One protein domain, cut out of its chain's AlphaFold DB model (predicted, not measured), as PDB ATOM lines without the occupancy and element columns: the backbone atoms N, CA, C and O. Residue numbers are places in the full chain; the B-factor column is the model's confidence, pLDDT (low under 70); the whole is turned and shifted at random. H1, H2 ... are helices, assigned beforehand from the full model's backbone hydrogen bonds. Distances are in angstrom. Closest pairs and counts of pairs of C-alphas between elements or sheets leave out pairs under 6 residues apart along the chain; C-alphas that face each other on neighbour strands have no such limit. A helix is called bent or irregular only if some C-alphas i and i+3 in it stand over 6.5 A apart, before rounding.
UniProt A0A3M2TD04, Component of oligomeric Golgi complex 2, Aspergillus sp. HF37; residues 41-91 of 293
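This is residues 41 to 91 of the 293 residues of the protein "Component of oligomeric Golgi complex 2" of Aspergillus sp. HF37 (UniProt A0A3M2TD04). Picture one long helical rod, H2a, whose two ends both turn off to the same side: the short helix H1 lies off its first end and the short arm H2b turns away at its last end, giving a wide, shallow bracket with nothing packed in its hollow. The printed part has 51 residues with two named helices, H1 then the bent H2, and no named strand; its class is all helix. The whole is extended, with a radius of gyration of the C-alphas of 18.3 A and spans of 53 by 20 by 12 A.

Begin with H2, residues 54 to 90, which by its hydrogen bonds was assigned as one helix but is bent: look at C-alphas 78 and 81, which are 7.5 A apart. Its arms are H2a, residues 54 to 78, and H2b, residues 81 to 90; their lines stand at a steep tilt of 58 degrees. Before them find H1, residues 41 to 50, which is irregular, with C-alphas 46 and 49 at 7.3 A. A tight link of 3 residues joins H1 to H2. H1 is apart from H2a and from H2b. In H2a and H2b every O i to N i+4 pair is within hydrogen-bond range; in H1 it is 3 of 6, beside 5 of 7 O i to N i+3 pairs.

Find C-alpha 54 at (-44.558, -53.616, 5.944); from there H2a runs 35.6 A to C-alpha 78 at (-28.368, -21.962, 7.992). H2b covers 14.1 A and ends at C-alpha 90, at (-38.589, -6.500, 15.614). H1 covers 15.6 A from its first C-alpha, that of Ala 41.

The two C-alphas farthest apart, those of His 51 and Arg 91, are 54.3 A apart. Residues 48 to 56 and 58 to 91 stand free. The printed part has no cut and no long link. The mean pLDDT of the printed part is 83.4; look to residues 48 to 51 for the values under 70.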
ATOM      1  N   ALA A  41     -54.011 -43.545   9.741       84.06
ATOM      2  CA  ALA A  41     -54.723 -44.770   9.388       84.06
ATOM      3  C   ALA A  41     -55.280 -44.699   7.958       84.06
ATOM      4  O   ALA A  41     -55.066 -45.620   7.163       84.06
ATOM      5  N   ALA A  42     -55.920 -43.580   7.599       82.38
ATOM      6  CA  ALA A  42     -56.346 -43.304   6.230       82.38
ATOM      7  C   ALA A  42     -55.157 -43.271   5.253       82.38
ATOM      8  O   ALA A  42     -55.225 -43.884   4.184       82.38
ATOM      9  N   PHE A  43     -54.039 -42.646   5.635       84.62
ATOM     10  CA  PHE A  43     -52.834 -42.577   4.808       84.62
ATOM     11  C   PHE A  43     -52.235 -43.963   4.528       84.62
ATOM     12  O   PHE A  43     -52.044 -44.329   3.366       84.62
ATOM     13  N   LEU A  44     -52.029 -44.787   5.559       83.25
ATOM     14  CA  LEU A  44     -51.527 -46.157   5.398       83.25
ATOM     15  C   LEU A  44     -52.478 -47.028   4.568       83.25
ATOM     16  O   LEU A  44     -52.028 -47.856   3.777       83.25
ATOM     17  N   SER A  45     -53.792 -46.815   4.690       80.38
ATOM     18  CA  SER A  45     -54.779 -47.536   3.880       80.38
ATOM     19  C   SER A  45     -54.725 -47.165   2.390       80.38
ATOM     20  O   SER A  45     -54.940 -48.029   1.540       80.38
ATOM     21  N   SER A  46     -54.365 -45.917   2.065       79.38
ATOM     22  CA  SER A  46     -54.200 -45.441   0.683       79.38
ATOM     23  C   SER A  46     -52.959 -46.018  -0.015       79.38
ATOM     24  O   SER A  46     -52.927 -46.130  -1.239       79.38
ATOM     25  N   LEU A  47     -51.967 -46.465   0.764       75.94
ATOM     26  CA  LEU A  47     -50.703 -47.042   0.289       75.94
ATOM     27  C   LEU A  47     -50.793 -48.544  -0.037       75.94
ATOM     28  O   LEU A  47     -49.819 -49.145  -0.486       75.94
ATOM     29  N   ARG A  48     -51.968 -49.165   0.143       66.88
ATOM     30  CA  ARG A  48     -52.183 -50.614  -0.028       66.88
ATOM     31  C   ARG A  48     -51.907 -51.135  -1.447       66.88
ATOM     32  O   ARG A  48     -51.633 -52.319  -1.611       66.88
ATOM     33  N   ASN A  49     -51.934 -50.259  -2.452       66.50
ATOM     34  CA  ASN A  49     -51.709 -50.598  -3.863       66.50
ATOM     35  C   ASN A  49     -50.225 -50.594  -4.269       66.50
ATOM     36  O   ASN A  49     -49.907 -50.803  -5.434       66.50
ATOM     37  N   ARG A  50     -49.312 -50.325  -3.328       68.44
ATOM     38  CA  ARG A  50     -47.892 -50.098  -3.613       68.44
ATOM     39  C   ARG A  50     -47.039 -51.378  -3.553       68.44
ATOM     40  O   ARG A  50     -45.834 -51.285  -3.683       68.44
ATOM     41  N   HIS A  51     -47.645 -52.559  -3.365       65.19
ATOM     42  CA  HIS A  51     -46.978 -53.879  -3.395       65.19
ATOM     43  C   HIS A  51     -45.648 -53.969  -2.600       65.19
ATOM     44  O   HIS A  51     -44.741 -54.701  -2.979       65.19
ATOM     45  N   GLN A  52     -45.535 -53.238  -1.485       76.25
ATOM     46  CA  GLN A  52     -44.345 -53.165  -0.627       76.25
ATOM     47  C   GLN A  52     -44.557 -53.967   0.668       76.25
ATOM     48  O   GLN A  52     -45.688 -54.071   1.156       76.25
ATOM     49  N   SER A  53     -43.487 -54.521   1.255       81.00
ATOM     50  CA  SER A  53     -43.577 -55.165   2.570       81.00
ATOM     51  C   SER A  53     -43.739 -54.126   3.691       81.00
ATOM     52  O   SER A  53     -43.285 -52.986   3.590       81.00
ATOM     53  N   LEU A  54     -44.383 -54.515   4.796       79.38
ATOM     54  CA  LEU A  54     -44.558 -53.616   5.944       79.38
ATOM     55  C   LEU A  54     -43.230 -53.241   6.616       79.38
ATOM     56  O   LEU A  54     -43.138 -52.161   7.197       79.38
ATOM     57  N   GLU A  55     -42.214 -54.107   6.553       83.88
ATOM     58  CA  GLU A  55     -40.901 -53.788   7.122       83.88
ATOM     59  C   GLU A  55     -40.167 -52.761   6.251       83.88
ATOM     60  O   GLU A  55     -39.596 -51.823   6.803       83.88
ATOM     61  N   ASP A  56     -40.281 -52.855   4.921       81.69
ATOM     62  CA  ASP A  56     -39.696 -51.871   3.998       81.69
ATOM     63  C   ASP A  56     -40.374 -50.504   4.142       81.69
ATOM     64  O   ASP A  56     -39.690 -49.488   4.233       81.69
ATOM     65  N   LEU A  57     -41.708 -50.463   4.264       83.25
ATOM     66  CA  LEU A  57     -42.443 -49.219   4.529       83.25
ATOM     67  C   LEU A  57     -42.006 -48.585   5.861       83.25
ATOM     68  O   LEU A  57     -41.873 -47.366   5.980       83.25
ATOM     69  N   ARG A  58     -41.779 -49.408   6.893       85.38
ATOM     70  CA  ARG A  58     -41.324 -48.926   8.201       85.38
ATOM     71  C   ARG A  58     -39.907 -48.363   8.138       85.38
ATOM     72  O   ARG A  58     -39.622 -47.391   8.835       85.38
ATOM     73  N   GLN A  59     -39.028 -48.983   7.355       86.81
ATOM     74  CA  GLN A  59     -37.673 -48.487   7.127       86.81
ATOM     75  C   GLN A  59     -37.706 -47.175   6.337       86.81
ATOM     76  O   GLN A  59     -37.153 -46.188   6.808       86.81
ATOM     77  N   GLU A  60     -38.478 -47.104   5.251       86.56
ATOM     78  CA  GLU A  60     -38.639 -45.893   4.435       86.56
ATOM     79  C   GLU A  60     -39.178 -44.704   5.251       86.56
ATOM     80  O   GLU A  60     -38.677 -43.586   5.133       86.56
ATOM     81  N   LEU A  61     -40.152 -44.933   6.142       86.06
ATOM     82  CA  LEU A  61     -40.660 -43.898   7.051       86.06
ATOM     83  C   LEU A  61     -39.609 -43.424   8.066       86.06
ATOM     84  O   LEU A  61     -39.567 -42.237   8.387       86.06
ATOM     85  N   ARG A  62     -38.771 -44.329   8.583       89.12
ATOM     86  CA  ARG A  62     -37.693 -43.972   9.521       89.12
ATOM     87  C   ARG A  62     -36.579 -43.197   8.837       89.12
ATOM     88  O   ARG A  62     -36.070 -42.246   9.421       89.12
ATOM     89  N   ASP A  63     -36.227 -43.584   7.620       89.44
ATOM     90  CA  ASP A  63     -35.211 -42.892   6.834       89.44
ATOM     91  C   ASP A  63     -35.694 -41.488   6.453       89.44
ATOM     92  O   ASP A  63     -34.941 -40.520   6.566       89.44
ATOM     93  N   LEU A  64     -36.977 -41.351   6.099       89.19
ATOM     94  CA  LEU A  64     -37.611 -40.059   5.843       89.19
ATOM     95  C   LEU A  64     -37.633 -39.173   7.101       89.19
ATOM     96  O   LEU A  64     -37.304 -37.994   7.008       89.19
ATOM     97  N   ASP A  65     -37.952 -39.722   8.275       90.12
ATOM     98  CA  ASP A  65     -37.930 -38.986   9.550       90.12
ATOM     99  C   ASP A  65     -36.521 -38.495   9.920       90.12
ATOM    100  O   ASP A  65     -36.322 -37.327  10.267       90.12
ATOM    101  N   GLN A  66     -35.508 -39.354   9.775       92.12
ATOM    102  CA  GLN A  66     -34.116 -38.978  10.031       92.12
ATOM    103  C   GLN A  66     -33.621 -37.915   9.046       92.12
ATOM    104  O   GLN A  66     -32.948 -36.963   9.457       92.12
ATOM    105  N   LEU A  67     -33.977 -38.044   7.765       90.19
ATOM    106  CA  LEU A  67     -33.657 -37.056   6.738       90.19
ATOM    107  C   LEU A  67     -34.299 -35.708   7.069       90.19
ATOM    108  O   LEU A  67     -33.590 -34.706   7.107       90.19
ATOM    109  N   LEU A  68     -35.600 -35.681   7.378       88.44
ATOM    110  CA  LEU A  68     -36.312 -34.450   7.735       88.44
ATOM    111  C   LEU A  68     -35.762 -33.810   9.010       88.44
ATOM    112  O   LEU A  68     -35.650 -32.589   9.083       88.44
ATOM    113  N   THR A  69     -35.394 -34.611  10.011       90.25
ATOM    114  CA  THR A  69     -34.813 -34.104  11.262       90.25
ATOM    115  C   THR A  69     -33.466 -33.433  11.008       90.25
ATOM    116  O   THR A  69     -33.185 -32.365  11.554       90.25
ATOM    117  N   ARG A  70     -32.636 -34.029  10.148       91.12
ATOM    118  CA  ARG A  70     -31.368 -33.429   9.737       91.12
ATOM    119  C   ARG A  70     -31.588 -32.171   8.898       91.12
ATOM    120  O   ARG A  70     -30.967 -31.159   9.188       91.12
ATOM    121  N   GLU A  71     -32.497 -32.209   7.929       89.25
ATOM    122  CA  GLU A  71     -32.848 -31.049   7.101       89.25
ATOM    123  C   GLU A  71     -33.372 -29.887   7.958       89.25
ATOM    124  O   GLU A  71     -33.012 -28.741   7.723       89.25
ATOM    125  N   LEU A  72     -34.170 -30.165   8.996       88.56
ATOM    126  CA  LEU A  72     -34.635 -29.151   9.941       88.56
ATOM    127  C   LEU A  72     -33.473 -28.517  10.707       88.56
ATOM    128  O   LEU A  72     -33.434 -27.298  10.854       88.56
ATOM    129  N   LEU A  73     -32.539 -29.326  11.208       88.00
ATOM    130  CA  LEU A  73     -31.363 -28.814  11.910       88.00
ATOM    131  C   LEU A  73     -30.474 -27.994  10.976       88.00
ATOM    132  O   LEU A  73     -30.041 -26.913  11.363       88.00
ATOM    133  N   ASP A  74     -30.250 -28.471   9.755       88.31
ATOM    134  CA  ASP A  74     -29.477 -27.763   8.738       88.31
ATOM    135  C   ASP A  74     -30.165 -26.429   8.388       88.31
ATOM    136  O   ASP A  74     -29.527 -25.384   8.462       88.31
ATOM    137  N   LEU A  75     -31.485 -26.415   8.176       86.94
ATOM    138  CA  LEU A  75     -32.260 -25.203   7.885       86.94
ATOM    139  C   LEU A  75     -32.279 -24.210   9.053       86.94
ATOM    140  O   LEU A  75     -32.202 -22.998   8.842       86.94
ATOM    141  N   VAL A  76     -32.377 -24.697  10.290       84.81
ATOM    142  CA  VAL A  76     -32.290 -23.843  11.481       84.81
ATOM    143  C   VAL A  76     -30.890 -23.265  11.616       84.81
ATOM    144  O   VAL A  76     -30.767 -22.080  11.904       84.81
ATOM    145  N   ASN A  77     -29.844 -24.057  11.388       84.94
ATOM    146  CA  ASN A  77     -28.461 -23.600  11.487       84.94
ATOM    147  C   ASN A  77     -28.100 -22.609  10.371       84.94
ATOM    148  O   ASN A  77     -27.453 -21.601  10.650       84.94
ATOM    149  N   GLU A  78     -28.553 -22.855   9.140       86.69
ATOM    150  CA  GLU A  78     -28.368 -21.962   7.992       86.69
ATOM    151  C   GLU A  78     -29.067 -20.615   8.211       86.69
ATOM    152  O   GLU A  78     -28.466 -19.566   7.989       86.69
ATOM    153  N   ASN A  79     -30.300 -20.628   8.729       86.19
ATOM    154  CA  ASN A  79     -31.103 -19.414   8.917       86.19
ATOM    155  C   ASN A  79     -31.024 -18.829  10.338       86.19
ATOM    156  O   ASN A  79     -31.732 -17.875  10.659       86.19
ATOM    157  N   TYR A  80     -30.176 -19.363  11.221       84.69
ATOM    158  CA  TYR A  80     -30.093 -18.922  12.619       84.69
ATOM    159  C   TYR A  80     -29.750 -17.430  12.737       84.69
ATOM    160  O   TYR A  80     -30.321 -16.706  13.557       84.69
ATOM    161  N   GLN A  81     -28.838 -16.958  11.882       82.69
ATOM    162  CA  GLN A  81     -28.458 -15.545  11.813       82.69
ATOM    163  C   GLN A  81     -29.629 -14.665  11.370       82.69
ATOM    164  O   GLN A  81     -29.834 -13.586  11.930       82.69
ATOM    165  N   ASP A  82     -30.450 -15.150  10.442       85.94
ATOM    166  CA  ASP A  82     -31.625 -14.431   9.961       85.94
ATOM    167  C   ASP A  82     -32.698 -14.340  11.048       85.94
ATOM    168  O   ASP A  82     -33.232 -13.258  11.284       85.94
ATOM    169  N   PHE A  83     -32.941 -15.413  11.808       83.94
ATOM    170  CA  PHE A  83     -33.870 -15.378  12.942       83.94
ATOM    171  C   PHE A  83     -33.412 -14.434  14.060       83.94
ATOM    172  O   PHE A  83     -34.229 -13.684  14.605       83.94
ATOM    173  N   LEU A  84     -32.117 -14.420  14.389       82.94
ATOM    174  CA  LEU A  84     -31.571 -13.475  15.367       82.94
ATOM    175  C   LEU A  84     -31.647 -12.030  14.870       82.94
ATOM    176  O   LEU A  84     -32.025 -11.138  15.636       82.94
ATOM    177  N   SER A  85     -31.330 -11.793  13.595       84.38
ATOM    178  CA  SER A  85     -31.422 -10.460  13.000       84.38
ATOM    179  C   SER A  85     -32.870  -9.963  12.972       84.38
ATOM    180  O   SER A  85     -33.129  -8.837  13.400       84.38
ATOM    181  N   LEU A  86     -33.831 -10.817  12.611       82.62
ATOM    182  CA  LEU A  86     -35.256 -10.500  12.601       82.62
ATOM    183  C   LEU A  86     -35.778 -10.218  14.013       82.62
ATOM    184  O   LEU A  86     -36.455  -9.215  14.227       82.62
ATOM    185  N   GLY A  87     -35.403 -11.039  14.998       82.69
ATOM    186  CA  GLY A  87     -35.729 -10.796  16.404       82.69
ATOM    187  C   GLY A  87     -35.145  -9.477  16.923       82.69
ATOM    188  O   GLY A  87     -35.816  -8.745  17.650       82.69
ATOM    189  N   SER A  88     -33.924  -9.128  16.506       79.44
ATOM    190  CA  SER A  88     -33.292  -7.850  16.853       79.44
ATOM    191  C   SER A  88     -33.949  -6.645  16.165       79.44
ATOM    192  O   SER A  88     -34.061  -5.590  16.782       79.44
ATOM    193  N   ALA A  89     -34.432  -6.805  14.926       79.56
ATOM    194  CA  ALA A  89     -35.099  -5.758  14.152       79.56
ATOM    195  C   ALA A  89     -36.549  -5.515  14.604       79.56
ATOM    196  O   ALA A  89     -37.015  -4.376  14.605       79.56
ATOM    197  N   LEU A  90     -37.255  -6.575  15.011       82.38
ATOM    198  CA  LEU A  90     -38.589  -6.500  15.614       82.38
ATOM    199  C   LEU A  90     -38.547  -5.879  17.013       82.38
ATOM    200  O   LEU A  90     -39.499  -5.220  17.433       82.38
ATOM    201  N   ARG A  91     -37.435  -6.042  17.738       82.19
ATOM    202  CA  ARG A  91     -37.254  -5.440  19.059       82.19
ATOM    203  C   ARG A  91     -37.228  -3.911  18.948       82.19
ATOM    204  O   ARG A  91     -36.293  -3.324  18.413       82.19
TER     205      ARG A  91